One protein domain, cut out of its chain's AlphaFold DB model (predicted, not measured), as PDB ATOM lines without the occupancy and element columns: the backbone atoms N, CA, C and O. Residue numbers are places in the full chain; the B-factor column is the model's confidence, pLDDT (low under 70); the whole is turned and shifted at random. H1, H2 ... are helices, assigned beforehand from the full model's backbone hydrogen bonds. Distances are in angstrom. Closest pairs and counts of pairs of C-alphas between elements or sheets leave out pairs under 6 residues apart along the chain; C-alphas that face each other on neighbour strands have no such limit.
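This is residues 2 to 135 of the 138 residues of the protein "Homeobox protein HD-11" of Encephalitozoon cuniculi (strain GB-M1) (UniProt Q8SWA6). The first half of long helix H6 packs with H2 and H3 in a loose three-helix bundle; residues 126 to 135 stick out. The H4 and H5 hairpin reaches away beyond H3, and H1 crosses near H3 and H6. The printed part has 134 residues and six named helices, H1 to H6 in order; class all helix; only just compact, close to loose, radius of gyration of the C-alphas 16.5 A, spans 46 by 45 by 38 A.

H6, residues 110 to 133, runs 35.3 A to C-alpha 133 at (163.309, 238.579, 182.534). H2 is residues 39 to 51, H3 57 to 67, H4 71 to 87, H5 91 to 101. H1, residues 2 to 21, 28.9 A, begins at (160.011, 248.386, 149.517).

H6 touches H2 with residues 113 to 124 alone, closest C-alphas Val 44 and Val 117, 6.0 A, a steep tilt of 44 degrees. In H1 to H5 every O i to N i+4 pair is within hydrogen-bond range; in H6, 19 of 20.

The printed part has no cut. The link H1 to H2 is long. Residues 128 to 135 are among those under pLDDT 70.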
ATOM      1  N   THR A   2     160.764 247.106 149.583       54.99
ATOM      2  CA  THR A   2     160.011 248.386 149.517       54.99
ATOM      3  C   THR A   2     158.639 248.261 148.841       54.99
ATOM      4  O   THR A   2     157.674 248.855 149.313       54.99
ATOM      5  N   SER A   3     158.530 247.448 147.782       58.20
ATOM      6  CA  SER A   3     157.275 247.284 147.032       58.20
ATOM      7  C   SER A   3     156.140 246.643 147.834       58.20
ATOM      8  O   SER A   3     154.985 246.957 147.563       58.20
ATOM      9  N   GLU A   4     156.421 245.736 148.768       58.79
ATOM     10  CA  GLU A   4     155.363 245.134 149.592       58.79
ATOM     11  C   GLU A   4     154.847 246.148 150.607       58.79
ATOM     12  O   GLU A   4     153.642 246.324 150.728       58.79
ATOM     13  N   ARG A   5     155.743 246.926 151.235       59.21
ATOM     14  CA  ARG A   5     155.346 248.010 152.145       59.21
ATOM     15  C   ARG A   5     154.423 249.028 151.459       59.21
ATOM     16  O   ARG A   5     153.443 249.447 152.064       59.21
ATOM     17  N   THR A   6     154.706 249.421 150.213       56.33
ATOM     18  CA  THR A   6     153.863 250.392 149.487       56.33
ATOM     19  C   THR A   6     152.529 249.808 149.023       56.33
ATOM     20  O   THR A   6     151.529 250.525 149.024       56.33
ATOM     21  N   LYS A   7     152.474 248.518 148.654       61.87
ATOM     22  CA  LYS A   7     151.202 247.822 148.388       61.87
ATOM     23  C   LYS A   7     150.345 247.758 149.656       61.87
ATOM     24  O   LYS A   7     149.210 248.226 149.624       61.87
ATOM     25  N   ASN A   8     150.946 247.348 150.777       72.80
ATOM     26  CA  ASN A   8     150.296 247.307 152.089       72.80
ATOM     27  C   ASN A   8     149.750 248.682 152.507       72.80
ATOM     28  O   ASN A   8     148.720 248.762 153.165       72.80
ATOM     29  N   LEU A   9     150.416 249.774 152.111       75.65
ATOM     30  CA  LEU A   9     149.934 251.127 152.388       75.65
ATOM     31  C   LEU A   9     148.624 251.438 151.653       75.65
ATOM     32  O   LEU A   9     147.674 251.880 152.292       75.65
ATOM     33  N   ARG A  10     148.563 251.214 150.334       81.47
ATOM     34  CA  ARG A  10     147.332 251.471 149.564       81.47
ATOM     35  C   ARG A  10     146.184 250.598 150.054       81.47
ATOM     36  O   ARG A  10     145.054 251.062 150.142       81.47
ATOM     37  N   GLU A  11     146.483 249.350 150.401       82.62
ATOM     38  CA  GLU A  11     145.518 248.431 151.007       82.62
ATOM     39  C   GLU A  11     145.033 248.938 152.367       82.62
ATOM     40  O   GLU A  11     143.834 248.906 152.631       82.62
ATOM     41  N   LEU A  12     145.926 249.473 153.205       80.08
ATOM     42  CA  LEU A  12     145.566 250.077 154.487       80.08
ATOM     43  C   LEU A  12     144.695 251.328 154.306       80.08
ATOM     44  O   LEU A  12     143.692 251.478 155.002       80.08
ATOM     45  N   GLU A  13     145.049 252.214 153.376       85.05
ATOM     46  CA  GLU A  13     144.253 253.398 153.031       85.05
ATOM     47  C   GLU A  13     142.863 253.002 152.528       85.05
ATOM     48  O   GLU A  13     141.860 253.561 152.983       85.05
ATOM     49  N   ALA A  14     142.787 251.996 151.653       88.82
ATOM     50  CA  ALA A  14     141.533 251.452 151.154       88.82
ATOM     51  C   ALA A  14     140.702 250.820 152.279       88.82
ATOM     52  O   ALA A  14     139.517 251.124 152.408       88.82
ATOM     53  N   ALA A  15     141.315 250.006 153.141       84.25
ATOM     54  CA  ALA A  15     140.652 249.390 154.286       84.25
ATOM     55  C   ALA A  15     140.099 250.448 155.250       84.25
ATOM     56  O   ALA A  15     138.948 250.362 155.676       84.25
ATOM     57  N   LEU A  16     140.876 251.494 155.544       85.71
ATOM     58  CA  LEU A  16     140.429 252.611 156.370       85.71
ATOM     59  C   LEU A  16     139.280 253.385 155.708       85.71
ATOM     60  O   LEU A  16     138.326 253.774 156.382       85.71
ATOM     61  N   GLY A  17     139.355 253.592 154.391       87.63
ATOM     62  CA  GLY A  17     138.283 254.182 153.593       87.63
ATOM     63  C   GLY A  17     136.986 253.379 153.694       87.63
ATOM     64  O   GLY A  17     135.939 253.944 154.004       87.63
ATOM     65  N   LEU A  18     137.060 252.056 153.541       88.29
ATOM     66  CA  LEU A  18     135.916 251.153 153.694       88.29
ATOM     67  C   LEU A  18     135.349 251.172 155.117       88.29
ATOM     68  O   LEU A  18     134.132 251.223 155.288       88.29
ATOM     69  N   LEU A  19     136.198 251.204 156.147       82.86
ATOM     70  CA  LEU A  19     135.746 251.342 157.534       82.86
ATOM     71  C   LEU A  19     134.974 252.649 157.744       82.86
ATOM     72  O   LEU A  19     133.893 252.630 158.328       82.86
ATOM     73  N   LYS A  20     135.457 253.773 157.210       83.58
ATOM     74  CA  LYS A  20     134.736 255.054 157.287       83.58
ATOM     75  C   LYS A  20     133.403 255.022 156.537       83.58
ATOM     76  O   LYS A  20     132.415 255.542 157.049       83.58
ATOM     77  N   LEU A  21     133.373 254.413 155.351       83.58
ATOM     78  CA  LEU A  21     132.188 254.356 154.490       83.58
ATOM     79  C   LEU A  21     131.132 253.369 154.981       83.58
ATOM     80  O   LEU A  21     129.947 253.657 154.869       83.58
ATOM     81  N   SER A  22     131.537 252.250 155.588       79.93
ATOM     82  CA  SER A  22     130.626 251.255 156.178       79.93
ATOM     83  C   SER A  22     129.756 251.806 157.318       79.93
ATOM     84  O   SER A  22     129.016 251.056 157.952       79.93
ATOM     85  N   GLY A  23     129.875 253.102 157.631       67.13
ATOM     86  CA  GLY A  23     129.252 253.713 158.790       67.13
ATOM     87  C   GLY A  23     129.718 253.035 160.068       67.13
ATOM     88  O   GLY A  23     128.935 253.008 161.018       67.13
ATOM     89  N   PHE A  24     130.938 252.450 160.066       65.14
ATOM     90  CA  PHE A  24     131.497 251.667 161.165       65.14
ATOM     91  C   PHE A  24     131.170 252.396 162.450       65.14
ATOM     92  O   PHE A  24     131.700 253.481 162.707       65.14
ATOM     93  N   GLN A  25     130.195 251.857 163.187       60.24
ATOM     94  CA  GLN A  25     129.584 252.605 164.266       60.24
ATOM     95  C   GLN A  25     130.689 252.919 165.259       60.24
ATOM     96  O   GLN A  25     131.181 252.036 165.961       60.24
ATOM     97  N   MET A  26     131.058 254.198 165.322       61.65
ATOM     98  CA  MET A  26     132.062 254.743 166.236       61.65
ATOM     99  C   MET A  26     131.727 254.382 167.702       61.65
ATOM    100  O   MET A  26     132.539 254.537 168.600       61.65
ATOM    101  N   ASN A  27     130.539 253.850 167.990       60.77
ATOM    102  CA  ASN A  27     130.202 253.300 169.295       60.77
ATOM    103  C   ASN A  27     131.049 252.070 169.698       60.77
ATOM    104  O   ASN A  27     131.198 251.812 170.888       60.77
ATOM    105  N   ARG A  28     131.647 251.339 168.740       67.52
ATOM    106  CA  ARG A  28     132.487 250.154 169.013       67.52
ATOM    107  C   ARG A  28     133.907 250.457 169.490       67.52
ATOM    108  O   ARG A  28     134.627 249.523 169.844       67.52
ATOM    109  N   TYR A  29     134.313 251.726 169.542       70.28
ATOM    110  CA  TYR A  29     135.524 252.070 170.288       70.28
ATOM    111  C   TYR A  29     135.383 251.617 171.739       70.28
ATOM    112  O   TYR A  29     134.270 251.421 172.220       70.28
ATOM    113  N   CYS A  30     136.494 251.495 172.467       61.76
ATOM    114  CA  CYS A  30     136.470 251.297 173.916       61.76
ATOM    115  C   CYS A  30     135.824 252.518 174.618       61.76
ATOM    116  O   CYS A  30     136.510 253.377 175.167       61.76
ATOM    117  N   THR A  31     134.499 252.647 174.521       57.55
ATOM    118  CA  THR A  31     133.650 253.713 175.069       57.55
ATOM    119  C   THR A  31     133.068 253.309 176.418       57.55
ATOM    120  O   THR A  31     132.686 254.176 177.205       57.55
ATOM    121  N   GLY A  32     133.070 252.007 176.718       53.07
ATOM    122  CA  GLY A  32     132.697 251.466 178.014       53.07
ATOM    123  C   GLY A  32     133.553 252.077 179.121       53.07
ATOM    124  O   GLY A  32     134.760 251.861 179.181       53.07
ATOM    125  N   LYS A  33     132.912 252.849 180.000       56.77
ATOM    126  CA  LYS A  33     133.391 253.155 181.354       56.77
ATOM    127  C   LYS A  33     134.790 253.780 181.419       56.77
ATOM    128  O   LYS A  33     135.700 253.174 181.960       56.77
ATOM    129  N   GLN A  34     134.954 254.992 180.874       56.36
ATOM    130  CA  GLN A  34     136.128 255.865 181.080       56.36
ATOM    131  C   GLN A  34     137.470 255.102 181.129       56.36
ATOM    132  O   GLN A  34     138.316 255.361 181.988       56.36
ATOM    133  N   MET A  35     137.636 254.108 180.244       65.31
ATOM    134  CA  MET A  35     138.716 253.144 180.393       65.31
ATOM    135  C   MET A  35     140.049 253.864 180.238       65.31
ATOM    136  O   MET A  35     140.262 254.640 179.296       65.31
ATOM    137  N   ARG A  36     140.946 253.637 181.200       80.04
ATOM    138  CA  ARG A  36     142.301 254.174 181.145       80.04
ATOM    139  C   ARG A  36     142.937 253.707 179.838       80.04
ATOM    140  O   ARG A  36     142.954 252.514 179.547       80.04
ATOM    141  N   LYS A  37     143.462 254.660 179.066       83.22
ATOM    142  CA  LYS A  37     144.171 254.372 177.815       83.22
ATOM    143  C   LYS A  37     145.290 253.365 178.082       83.22
ATOM    144  O   LYS A  37     145.994 253.466 179.094       83.22
ATOM    145  N   THR A  38     145.459 252.406 177.180       90.46
ATOM    146  CA  THR A  38     146.554 251.435 177.270       90.46
ATOM    147  C   THR A  38     147.902 252.146 177.127       90.46
ATOM    148  O   THR A  38     147.982 253.303 176.693       90.46
ATOM    149  N   ARG A  39     148.992 251.459 177.489       89.81
ATOM    150  CA  ARG A  39     150.343 252.005 177.302       89.81
ATOM    151  C   ARG A  39     150.595 252.350 175.834       89.81
ATOM    152  O   ARG A  39     151.011 253.466 175.558       89.81
ATOM    153  N   LEU A  40     150.237 251.443 174.920       91.89
ATOM    154  CA  LEU A  40     150.334 251.660 173.475       91.89
ATOM    155  C   LEU A  40     149.582 252.919 173.033       91.89
ATOM    156  O   LEU A  40     150.174 253.800 172.423       91.89
ATOM    157  N   GLN A  41     148.303 253.042 173.402       93.88
ATOM    158  CA  GLN A  41     147.486 254.207 173.043       93.88
ATOM    159  C   GLN A  41     148.104 255.513 173.551       93.88
ATOM    160  O   GLN A  41     148.109 256.514 172.843       93.88
ATOM    161  N   THR A  42     148.642 255.508 174.770       94.84
ATOM    162  CA  THR A  42     149.261 256.699 175.367       94.84
ATOM    163  C   THR A  42     150.579 257.060 174.677       94.84
ATOM    164  O   THR A  42     150.796 258.229 174.374       94.84
ATOM    165  N   CYS A  43     151.436 256.075 174.389       95.11
ATOM    166  CA  CYS A  43     152.697 256.278 173.673       95.11
ATOM    167  C   CYS A  43     152.469 256.845 172.268       95.11
ATOM    168  O   CYS A  43     153.073 257.854 171.916       95.11
ATOM    169  N   VAL A  44     151.521 256.277 171.515       96.72
ATOM    170  CA  VAL A  44     151.152 256.788 170.188       96.72
ATOM    171  C   VAL A  44     150.642 258.227 170.281       96.72
ATOM    172  O   VAL A  44     151.097 259.083 169.530       96.72
ATOM    173  N   LEU A  45     149.738 258.529 171.220       97.29
ATOM    174  CA  LEU A  45     149.222 259.892 171.393       97.29
ATOM    175  C   LEU A  45     150.327 260.901 171.723       97.29
ATOM    176  O   LEU A  45     150.325 261.995 171.167       97.29
ATOM    177  N   ASN A  46     151.284 260.529 172.577       96.17
ATOM    178  CA  ASN A  46     152.445 261.367 172.872       96.17
ATOM    179  C   ASN A  46     153.296 261.598 171.619       96.17
ATOM    180  O   ASN A  46     153.633 262.741 171.323       96.17
ATOM    181  N   ARG A  47     153.571 260.545 170.840       96.14
ATOM    182  CA  ARG A  47     154.371 260.662 169.618       96.14
ATOM    183  C   ARG A  47     153.701 261.545 168.565       96.14
ATOM    184  O   ARG A  47     154.367 262.353 167.929       96.14
ATOM    185  N   ILE A  48     152.380 261.452 168.416       95.19
ATOM    186  CA  ILE A  48     151.625 262.358 167.541       95.19
ATOM    187  C   ILE A  48     151.640 263.786 168.082       95.19
ATOM    188  O   ILE A  48     151.781 264.715 167.298       95.19
ATOM    189  N   PHE A  49     151.543 263.977 169.398       94.27
ATOM    190  CA  PHE A  49     151.605 265.302 170.017       94.27
ATOM    191  C   PHE A  49     152.950 266.009 169.797       94.27
ATOM    192  O   PHE A  49     152.985 267.235 169.700       94.27
ATOM    193  N   GLU A  50     154.044 265.250 169.701       91.83
ATOM    194  CA  GLU A  50     155.365 265.770 169.323       91.83
ATOM    195  C   GLU A  50     155.403 266.263 167.870       91.83
ATOM    196  O   GLU A  50     156.062 267.260 167.591       91.83
ATOM    197  N   ILE A  51     154.685 265.593 166.961       91.16
ATOM    198  CA  ILE A  51     154.615 265.952 165.535       91.16
ATOM    199  C   ILE A  51     153.658 267.124 165.315       91.16
ATOM    200  O   ILE A  51     153.988 268.086 164.632       91.16
ATOM    201  N   SER A  52     152.454 267.038 165.879       91.21
ATOM    202  CA  SER A  52     151.454 268.094 165.813       91.21
ATOM    203  C   SER A  52     150.658 268.172 167.106       91.21
ATOM    204  O   SER A  52     149.979 267.237 167.534       91.21
ATOM    205  N   ARG A  53     150.677 269.364 167.700       91.98
ATOM    206  CA  ARG A  53     149.867 269.711 168.875       91.98
ATOM    207  C   ARG A  53     148.409 269.980 168.507       91.98
ATOM    208  O   ARG A  53     147.551 269.963 169.397       91.98
ATOM    209  N   PHE A  54     148.131 270.198 167.223       93.00
ATOM    210  CA  PHE A  54     146.828 270.524 166.648       93.00
ATOM    211  C   PHE A  54     146.538 269.608 165.447       93.00
ATOM    212  O   PHE A  54     146.478 270.068 164.308       93.00
ATOM    213  N   PRO A  55     146.377 268.289 165.669       92.96
ATOM    214  CA  PRO A  55     146.029 267.381 164.586       92.96
ATOM    215  C   PRO A  55     144.639 267.717 164.041       92.96
ATOM    216  O   PRO A  55     143.722 268.054 164.800       92.96
ATOM    217  N   SER A  56     144.473 267.590 162.729       94.60
ATOM    218  CA  SER A  56     143.193 267.815 162.067       94.60
ATOM    219  C   SER A  56     142.121 266.805 162.476       94.60
ATOM    220  O   SER A  56     142.405 265.701 162.949       94.60
ATOM    221  N   SER A  57     140.855 267.149 162.226       92.77
ATOM    222  CA  SER A  57     139.729 266.228 162.423       92.77
ATOM    223  C   SER A  57     139.913 264.924 161.642       92.77
ATOM    224  O   SER A  57     139.620 263.852 162.170       92.77
ATOM    225  N   LYS A  58     140.451 264.999 160.418       93.11
ATOM    226  CA  LYS A  58     140.761 263.822 159.599       93.11
ATOM    227  C   LYS A  58     141.811 262.945 160.284       93.11
ATOM    228  O   LYS A  58     141.570 261.756 160.473       93.11
ATOM    229  N   THR A  59     142.920 263.538 160.724       95.34
ATOM    230  CA  THR A  59     143.988 262.843 161.458       95.34
ATOM    231  C   THR A  59     143.461 262.171 162.723       95.34
ATOM    232  O   THR A  59     143.816 261.033 163.018       95.34
ATOM    233  N   ILE A  60     142.583 262.847 163.468       94.79
ATOM    234  CA  ILE A  60     141.970 262.300 164.683       94.79
ATOM    235  C   ILE A  60     141.117 261.066 164.366       94.79
ATOM    236  O   ILE A  60     141.170 260.093 165.117       94.79
ATOM    237  N   VAL A  61     140.333 261.088 163.284       92.61
ATOM    238  CA  VAL A  61     139.510 259.941 162.861       92.61
ATOM    239  C   VAL A  61     140.385 258.779 162.393       92.61
ATOM    240  O   VAL A  61     140.136 257.636 162.778       92.61
ATOM    241  N   ASP A  62     141.428 259.063 161.617       92.81
ATOM    242  CA  ASP A  62     142.374 258.053 161.138       92.81
ATOM    243  C   ASP A  62     143.078 257.374 162.318       92.81
ATOM    244  O   ASP A  62     143.090 256.149 162.435       92.81
ATOM    245  N   LEU A  63     143.570 258.179 163.263       93.83
ATOM    246  CA  LEU A  63     144.199 257.691 164.481       93.83
ATOM    247  C   LEU A  63     143.224 256.880 165.345       93.83
ATOM    248  O   LEU A  63     143.590 255.817 165.838       93.83
ATOM    249  N   ALA A  64     141.988 257.355 165.512       91.82
ATOM    250  CA  ALA A  64     140.951 256.679 166.291       91.82
ATOM    251  C   ALA A  64     140.718 255.237 165.838       91.82
ATOM    252  O   ALA A  64     140.650 254.336 166.678       91.82
ATOM    253  N   LEU A  65     140.645 255.030 164.525       89.80
ATOM    254  CA  LEU A  65     140.499 253.714 163.914       89.80
ATOM    255  C   LEU A  65     141.744 252.845 164.147       89.80
ATOM    256  O   LEU A  65     141.605 251.689 164.539       89.80
ATOM    257  N   LEU A  66     142.948 253.408 163.997       90.38
ATOM    258  CA  LEU A  66     144.205 252.668 164.166       90.38
ATOM    259  C   LEU A  66     144.448 252.170 165.602       90.38
ATOM    260  O   LEU A  66     144.959 251.068 165.783       90.38
ATOM    261  N   ILE A  67     144.101 252.958 166.629       91.08
ATOM    262  CA  ILE A  67     144.347 252.594 168.044       91.08
ATOM    263  C   ILE A  67     143.085 252.190 168.821       91.08
ATOM    264  O   ILE A  67     143.144 251.993 170.041       91.08
ATOM    265  N   ASN A  68     141.950 252.077 168.125       89.45
ATOM    266  CA  ASN A  68     140.629 251.758 168.666       89.45
ATOM    267  C   ASN A  68     140.204 252.656 169.852       89.45
ATOM    268  O   ASN A  68     139.753 252.186 170.900       89.45
ATOM    269  N   VAL A  69     140.353 253.973 169.696       89.92
ATOM    270  CA  VAL A  69     139.950 254.974 170.698       89.92
ATOM    271  C   VAL A  69     138.978 255.956 170.073       89.92
ATOM    272  O   VAL A  69     139.227 256.480 168.999       89.92
ATOM    273  N   HIS A  70     137.904 256.292 170.789       90.80
ATOM    274  CA  HIS A  70     136.893 257.203 170.262       90.80
ATOM    275  C   HIS A  70     137.482 258.577 169.867       90.80
ATOM    276  O   HIS A  70     138.146 259.194 170.707       90.80
ATOM    277  N   PRO A  71     137.170 259.134 168.674       91.51
ATOM    278  CA  PRO A  71     137.696 260.418 168.191       91.51
ATOM    279  C   PRO A  71     137.560 261.554 169.211       91.51
ATOM    280  O   PRO A  71     138.529 262.229 169.543       91.51
ATOM    281  N   LYS A  72     136.375 261.701 169.823       90.54
ATOM    282  CA  LYS A  72     136.136 262.674 170.912       90.54
ATOM    283  C   LYS A  72     137.065 262.485 172.125       90.54
ATOM    284  O   LYS A  72     137.429 263.465 172.766       90.54
ATOM    285  N   SER A  73     137.443 261.249 172.464       91.86
ATOM    286  CA  SER A  73     138.383 260.962 173.562       91.86
ATOM    287  C   SER A  73     139.804 261.392 173.202       91.86
ATOM    288  O   SER A  73     140.507 261.929 174.057       91.86
ATOM    289  N   ILE A  74     140.208 261.212 171.939       93.86
ATOM    290  CA  ILE A  74     141.479 261.722 171.410       93.86
ATOM    291  C   ILE A  74     141.471 263.252 171.422       93.86
ATOM    292  O   ILE A  74     142.353 263.857 172.020       93.86
ATOM    293  N   GLN A  75     140.438 263.889 170.866       94.52
ATOM    294  CA  GLN A  75     140.310 265.350 170.841       94.52
ATOM    295  C   GLN A  75     140.419 265.965 172.246       94.52
ATOM    296  O   GLN A  75     141.220 266.876 172.463       94.52
ATOM    297  N   LYS A  76     139.666 265.426 173.219       93.86
ATOM    298  CA  LYS A  76     139.747 265.846 174.627       93.86
ATOM    299  C   LYS A  76     141.136 265.620 175.214       93.86
ATOM    300  O   LYS A  76     141.621 266.462 175.960       93.86
ATOM    301  N   TRP A  77     141.785 264.504 174.880       95.53
ATOM    302  CA  TRP A  77     143.147 264.236 175.335       95.53
ATOM    303  C   TRP A  77     144.109 265.324 174.846       95.53
ATOM    304  O   TRP A  77     144.785 265.925 175.670       95.53
ATOM    305  N   PHE A  78     144.090 265.675 173.556       95.69
ATOM    306  CA  PHE A  78     144.932 266.747 173.009       95.69
ATOM    307  C   PHE A  78     144.648 268.104 173.668       95.69
ATOM    308  O   PHE A  78     145.580 268.815 174.044       95.69
ATOM    309  N   GLN A  79     143.371 268.453 173.855       93.71
ATOM    310  CA  GLN A  79     142.974 269.682 174.553       93.71
ATOM    311  C   GLN A  79     143.537 269.731 175.980       93.71
ATOM    312  O   GLN A  79     144.180 270.715 176.351       93.71
ATOM    313  N   ASN A  80     143.355 268.656 176.749       94.28
ATOM    314  CA  ASN A  80     143.829 268.561 178.127       94.28
ATOM    315  C   ASN A  80     145.358 268.584 178.211       94.28
ATOM    316  O   ASN A  80     145.907 269.269 179.071       94.28
ATOM    317  N   THR A  81     146.054 267.896 177.302       93.42
ATOM    318  CA  THR A  81     147.521 267.893 177.239       93.42
ATOM    319  C   THR A  81     148.060 269.297 176.968       93.42
ATOM    320  O   THR A  81     148.940 269.762 177.695       93.42
ATOM    321  N   ARG A  82     147.486 270.038 176.004       91.88
ATOM    322  CA  ARG A  82     147.864 271.444 175.773       91.88
ATOM    323  C   ARG A  82     147.600 272.308 177.007       91.88
ATOM    324  O   ARG A  82     148.460 273.086 177.406       91.88
ATOM    325  N   GLN A  83     146.435 272.163 177.643       90.29
ATOM    326  CA  GLN A  83     146.116 272.903 178.870       90.29
ATOM    327  C   GLN A  83     147.097 272.602 180.010       90.29
ATOM    328  O   GLN A  83     147.517 273.526 180.702       90.29
ATOM    329  N   ALA A  84     147.496 271.343 180.193       90.24
ATOM    330  CA  ALA A  84     148.445 270.946 181.228       90.24
ATOM    331  C   ALA A  84     149.823 271.594 181.027       90.24
ATOM    332  O   ALA A  84     150.416 272.079 181.989       90.24
ATOM    333  N   ILE A  85     150.309 271.666 179.783       87.26
ATOM    334  CA  ILE A  85     151.582 272.330 179.466       87.26
ATOM    335  C   ILE A  85     151.499 273.833 179.752       87.26
ATOM    336  O   ILE A  85     152.415 274.371 180.372       87.26
ATOM    337  N   ARG A  86     150.391 274.496 179.378       84.68
ATOM    338  CA  ARG A  86     150.178 275.921 179.695       84.68
ATOM    339  C   ARG A  86     150.164 276.165 181.210       84.68
ATOM    340  O   ARG A  86     150.810 277.092 181.682       84.68
ATOM    341  N   LYS A  87     149.494 275.299 181.984       84.23
ATOM    342  CA  LYS A  87     149.425 275.400 183.455       84.23
ATOM    343  C   LYS A  87     150.752 275.128 184.157       84.23
ATOM    344  O   LYS A  87     151.021 275.745 185.179       84.23
ATOM    345  N   LYS A  88     151.580 274.213 183.639       80.19
ATOM    346  CA  LYS A  88     152.858 273.844 184.274       80.19
ATOM    347  C   LYS A  88     153.879 274.994 184.275       80.19
ATOM    348  O   LYS A  88     154.932 274.850 184.882       80.19
ATOM    349  N   GLY A  89     153.599 276.119 183.611       64.95
ATOM    350  CA  GLY A  89     154.409 277.336 183.721       64.95
ATOM    351  C   GLY A  89     155.826 277.201 183.162       64.95
ATOM    352  O   GLY A  89     156.638 278.104 183.328       64.95
ATOM    353  N   SER A  90     156.140 276.094 182.476       64.46
ATOM    354  CA  SER A  90     157.380 275.976 181.717       64.46
ATOM    355  C   SER A  90     157.268 276.963 180.569       64.46
ATOM    356  O   SER A  90     156.648 276.645 179.554       64.46
ATOM    357  N   THR A  91     157.830 278.157 180.749       63.34
ATOM    358  CA  THR A  91     157.835 279.254 179.771       63.34
ATOM    359  C   THR A  91     158.117 278.725 178.371       63.34
ATOM    360  O   THR A  91     157.338 278.973 177.466       63.34
ATOM    361  N   LYS A  92     159.114 277.840 178.229       69.53
ATOM    362  CA  LYS A  92     159.450 277.144 176.976       69.53
ATOM    363  C   LYS A  92     158.294 276.349 176.356       69.53
ATOM    364  O   LYS A  92     158.104 276.380 175.152       69.53
ATOM    365  N   GLY A  93     157.534 275.608 177.162       66.14
ATOM    366  CA  GLY A  93     156.441 274.758 176.679       66.14
ATOM    367  C   GLY A  93     155.199 275.561 176.304       66.14
ATOM    368  O   GLY A  93     154.540 275.240 175.318       66.14
ATOM    369  N   ALA A  94     154.901 276.615 177.068       68.57
ATOM    370  CA  ALA A  94     153.840 277.561 176.740       68.57
ATOM    371  C   ALA A  94     154.190 278.387 175.492       68.57
ATOM    372  O   ALA A  94     153.330 278.552 174.635       68.57
ATOM    373  N   LEU A  95     155.449 278.822 175.361       71.00
ATOM    374  CA  LEU A  95     155.963 279.541 174.194       71.00
ATOM    375  C   LEU A  95     155.899 278.650 172.945       71.00
ATOM    376  O   LEU A  95     155.272 279.030 171.967       71.00
ATOM    377  N   LEU A  96     156.413 277.415 173.010       70.37
ATOM    378  CA  LEU A  96     156.318 276.472 171.891       70.37
ATOM    379  C   LEU A  96     154.871 276.181 171.494       70.37
ATOM    380  O   LEU A  96     154.592 275.977 170.318       70.37
ATOM    381  N   LEU A  97     153.947 276.123 172.459       73.80
ATOM    382  CA  LEU A  97     152.526 276.005 172.148       73.80
ATOM    383  C   LEU A  97     152.010 277.254 171.445       73.80
ATOM    384  O   LEU A  97     151.356 277.078 170.431       73.80
ATOM    385  N   ALA A  98     152.333 278.450 171.947       70.23
ATOM    386  CA  ALA A  98     151.944 279.735 171.365       70.23
ATOM    387  C   ALA A  98     152.444 279.883 169.918       70.23
ATOM    388  O   ALA A  98     151.651 280.158 169.028       70.23
ATOM    389  N   GLU A  99     153.722 279.590 169.665       67.49
ATOM    390  CA  GLU A  99     154.310 279.559 168.316       67.49
ATOM    391  C   GLU A  99     153.647 278.497 167.427       67.49
ATOM    392  O   GLU A  99     153.483 278.682 166.222       67.49
ATOM    393  N   SER A 100     153.235 277.375 168.023       61.93
ATOM    394  CA  SER A 100     152.534 276.312 167.302       61.93
ATOM    395  C   SER A 100     151.044 276.598 167.084       61.93
ATOM    396  O   SER A 100     150.440 275.877 166.301       61.93
ATOM    397  N   GLU A 101     150.406 277.566 167.758       59.79
ATOM    398  CA  GLU A 101     148.950 277.785 167.612       59.79
ATOM    399  C   GLU A 101     148.587 278.331 166.229       59.79
ATOM    400  O   GLU A 101     147.521 278.008 165.710       59.79
ATOM    401  N   GLU A 102     149.512 279.054 165.597       56.72
ATOM    402  CA  GLU A 102     149.405 279.485 164.197       56.72
ATOM    403  C   GLU A 102     149.489 278.304 163.211       56.72
ATOM    404  O   GLU A 102     149.090 278.417 162.051       56.72
ATOM    405  N   HIS A 103     149.972 277.137 163.656       59.34
ATOM    406  CA  HIS A 103     149.988 275.941 162.826       59.34
ATOM    407  C   HIS A 103     148.579 275.352 162.815       59.34
ATOM    408  O   HIS A 103     148.176 274.571 163.684       59.34
ATOM    409  N   SER A 104     147.830 275.795 161.807       69.38
ATOM    410  CA  SER A 104     146.529 275.284 161.402       69.38
ATOM    411  C   SER A 104     146.463 273.758 161.489       69.38
ATOM    412  O   SER A 104     147.458 273.050 161.351       69.38
ATOM    413  N   ALA A 105     145.259 273.253 161.756       81.99
ATOM    414  CA  ALA A 105     144.953 271.834 161.875       81.99
ATOM    415  C   ALA A 105     145.712 270.972 160.840       81.99
ATOM    416  O   ALA A 105     145.359 270.964 159.663       81.99
ATOM    417  N   VAL A 106     146.735 270.233 161.284       85.31
ATOM    418  CA  VAL A 106     147.641 269.515 160.373       85.31
ATOM    419  C   VAL A 106     147.055 268.156 160.007       85.31
ATOM    420  O   VAL A 106     146.740 267.348 160.888       85.31
ATOM    421  N   ASP A 107     146.944 267.889 158.706       91.73
ATOM    422  CA  ASP A 107     146.647 266.564 158.165       91.73
ATOM    423  C   ASP A 107     147.914 265.705 158.153       91.73
ATOM    424  O   ASP A 107     148.764 265.834 157.275       91.73
ATOM    425  N   ILE A 108     148.044 264.808 159.132       91.45
ATOM    426  CA  ILE A 108     149.146 263.847 159.169       91.45
ATOM    427  C   ILE A 108     148.814 262.705 158.195       91.45
ATOM    428  O   ILE A 108     147.770 262.059 158.349       91.45
ATOM    429  N   PRO A 109     149.679 262.424 157.202       91.46
ATOM    430  CA  PRO A 109     149.479 261.319 156.275       91.46
ATOM    431  C   PRO A 109     149.321 259.976 156.999       91.46
ATOM    432  O   PRO A 109     150.058 259.671 157.941       91.46
ATOM    433  N   LEU A 110     148.409 259.133 156.503       88.60
ATOM    434  CA  LEU A 110     148.161 257.807 157.072       88.60
ATOM    435  C   LEU A 110     149.418 256.918 157.199       88.60
ATOM    436  O   LEU A 110     149.535 256.267 158.240       88.60
ATOM    437  N   PRO A 111     150.377 256.909 156.244       88.45
ATOM    438  CA  PRO A 111     151.604 256.123 156.397       88.45
ATOM    439  C   PRO A 111     152.365 256.449 157.685       88.45
ATOM    440  O   PRO A 111     152.838 255.549 158.370       88.45
ATOM    441  N   ILE A 112     152.427 257.735 158.053       92.84
ATOM    442  CA  ILE A 112     153.144 258.193 159.247       92.84
ATOM    443  C   ILE A 112     152.421 257.720 160.510       92.84
ATOM    444  O   ILE A 112     153.060 257.235 161.443       92.84
ATOM    445  N   LEU A 113     151.087 257.816 160.540       93.38
ATOM    446  CA  LEU A 113     150.290 257.316 161.664       93.38
ATOM    447  C   LEU A 113     150.479 255.806 161.853       93.38
ATOM    448  O   LEU A 113     150.682 255.348 162.977       93.38
ATOM    449  N   ALA A 114     150.431 255.043 160.758       90.55
ATOM    450  CA  ALA A 114     150.597 253.595 160.775       90.55
ATOM    451  C   ALA A 114     151.997 253.187 161.257       90.55
ATOM    452  O   ALA A 114     152.113 252.328 162.132       90.55
ATOM    453  N   ASP A 115     153.044 253.848 160.755       92.35
ATOM    454  CA  ASP A 115     154.424 253.601 161.177       92.35
ATOM    455  C   ASP A 115     154.612 253.888 162.673       92.35
ATOM    456  O   ASP A 115     155.228 253.091 163.378       92.35
ATOM    457  N   ILE A 116     154.034 254.973 163.199       94.37
ATOM    458  CA  ILE A 116     154.101 255.291 164.635       94.37
ATOM    459  C   ILE A 116     153.415 254.212 165.469       94.37
ATOM    460  O   ILE A 116     153.977 253.759 166.463       94.37
ATOM    461  N   VAL A 117     152.217 253.775 165.073       92.70
ATOM    462  CA  VAL A 117     151.503 252.709 165.787       92.70
ATOM    463  C   VAL A 117     152.321 251.420 165.785       92.70
ATOM    464  O   VAL A 117     152.431 250.774 166.825       92.70
ATOM    465  N   GLU A 118     152.940 251.069 164.659       92.52
ATOM    466  CA  GLU A 118     153.777 249.877 164.542       92.52
ATOM    467  C   GLU A 118     155.048 249.962 165.394       92.52
ATOM    468  O   GLU A 118     155.389 249.009 166.100       92.52
ATOM    469  N   ILE A 119     155.730 251.109 165.370       93.32
ATOM    470  CA  ILE A 119     156.920 251.365 166.185       93.32
ATOM    471  C   ILE A 119     156.565 251.260 167.667       93.32
ATOM    472  O   ILE A 119     157.198 250.497 168.398       93.32
ATOM    473  N   GLU A 120     155.521 251.956 168.119       92.57
ATOM    474  CA  GLU A 120     155.121 251.935 169.527       92.57
ATOM    475  C   GLU A 120     154.615 250.559 169.964       92.57
ATOM    476  O   GLU A 120     154.846 250.147 171.101       92.57
ATOM    477  N   ARG A 121     153.987 249.792 169.066       90.49
ATOM    478  CA  ARG A 121     153.581 248.408 169.335       90.49
ATOM    479  C   ARG A 121     154.795 247.528 169.610       90.49
ATOM    480  O   ARG A 121     154.816 246.840 170.629       90.49
ATOM    481  N   ARG A 122     155.837 247.613 168.776       91.32
ATOM    482  CA  ARG A 122     157.107 246.894 168.990       91.32
ATOM    483  C   ARG A 122     157.791 247.322 170.279       91.32
ATOM    484  O   ARG A 122     158.223 246.470 171.051       91.32
ATOM    485  N   THR A 123     157.845 248.624 170.536       90.92
ATOM    486  CA  THR A 123     158.439 249.195 171.748       90.92
ATOM    487  C   THR A 123     157.716 248.697 172.998       90.92
ATOM    488  O   THR A 123     158.346 248.219 173.941       90.92
ATOM    489  N   VAL A 124     156.381 248.738 173.012       87.93
ATOM    490  CA  VAL A 124     155.582 248.264 174.146       87.93
ATOM    491  C   VAL A 124     155.732 246.763 174.362       87.93
ATOM    492  O   VAL A 124     155.880 246.356 175.513       87.93
ATOM    493  N   SER A 125     155.760 245.963 173.294       85.69
ATOM    494  CA  SER A 125     156.010 244.522 173.379       85.69
ATOM    495  C   SER A 125     157.411 244.205 173.900       85.69
ATOM    496  O   SER A 125     157.536 243.379 174.800       85.69
ATOM    497  N   LYS A 126     158.453 244.896 173.411       83.31
ATOM    498  CA  LYS A 126     159.836 244.704 173.876       83.31
ATOM    499  C   LYS A 126     159.960 244.979 175.374       83.31
ATOM    500  O   LYS A 126     160.414 244.120 176.118       83.31
ATOM    501  N   PHE A 127     159.463 246.128 175.832       73.80
ATOM    502  CA  PHE A 127     159.470 246.469 177.258       73.80
ATOM    503  C   PHE A 127     158.583 245.551 178.108       73.80
ATOM    504  O   PHE A 127     158.840 245.392 179.298       73.80
ATOM    505  N   GLY A 128     157.522 244.982 177.528       66.61
ATOM    506  CA  GLY A 128     156.691 243.981 178.193       66.61
ATOM    507  C   GLY A 128     157.463 242.698 178.483       66.61
ATOM    508  O   GLY A 128     157.351 242.176 179.585       66.61
ATOM    509  N   LEU A 129     158.285 242.242 177.533       57.66
ATOM    510  CA  LEU A 129     159.133 241.055 177.683       57.66
ATOM    511  C   LEU A 129     160.305 241.299 178.642       57.66
ATOM    512  O   LEU A 129     160.597 240.458 179.483       57.66
ATOM    513  N   GLU A 130     160.937 242.469 178.565       56.42
ATOM    514  CA  GLU A 130     162.126 242.793 179.364       56.42
ATOM    515  C   GLU A 130     161.821 242.855 180.870       56.42
ATOM    516  O   GLU A 130     162.658 242.487 181.688       56.42
ATOM    517  N   ARG A 131     160.588 243.213 181.257       55.09
ATOM    518  CA  ARG A 131     160.172 243.134 182.667       55.09
ATOM    519  C   ARG A 131     160.024 241.710 183.197       55.09
ATOM    520  O   ARG A 131     160.196 241.534 184.396       55.09
ATOM    521  N   VAL A 132     159.695 240.736 182.347       55.67
ATOM    522  CA  VAL A 132     159.550 239.337 182.786       55.67
ATOM    523  C   VAL A 132     160.925 238.754 183.114       55.67
ATOM    524  O   VAL A 132     161.082 238.105 184.136       55.67
ATOM    525  N   PHE A 133     161.948 239.081 182.318       52.77
ATOM    526  CA  PHE A 133     163.309 238.579 182.534       52.77
ATOM    527  C   PHE A 133     164.030 239.194 183.739       52.77
ATOM    528  O   PHE A 133     164.939 238.577 184.282       52.77
ATOM    529  N   LEU A 134     163.635 240.388 184.187       54.56
ATOM    530  CA  LEU A 134     164.270 241.054 185.329       54.56
ATOM    531  C   LEU A 134     163.777 240.564 186.701       54.56
ATOM    532  O   LEU A 134     164.314 241.016 187.709       54.56
ATOM    533  N   GLN A 135     162.784 239.668 186.769       56.20
ATOM    534  CA  GLN A 135     162.330 239.093 188.044       56.20
ATOM    535  C   GLN A 135     162.990 237.755 188.398       56.20
ATOM    536  O   GLN A 135     163.004 237.414 189.574       56.20
TER     537      GLN A 135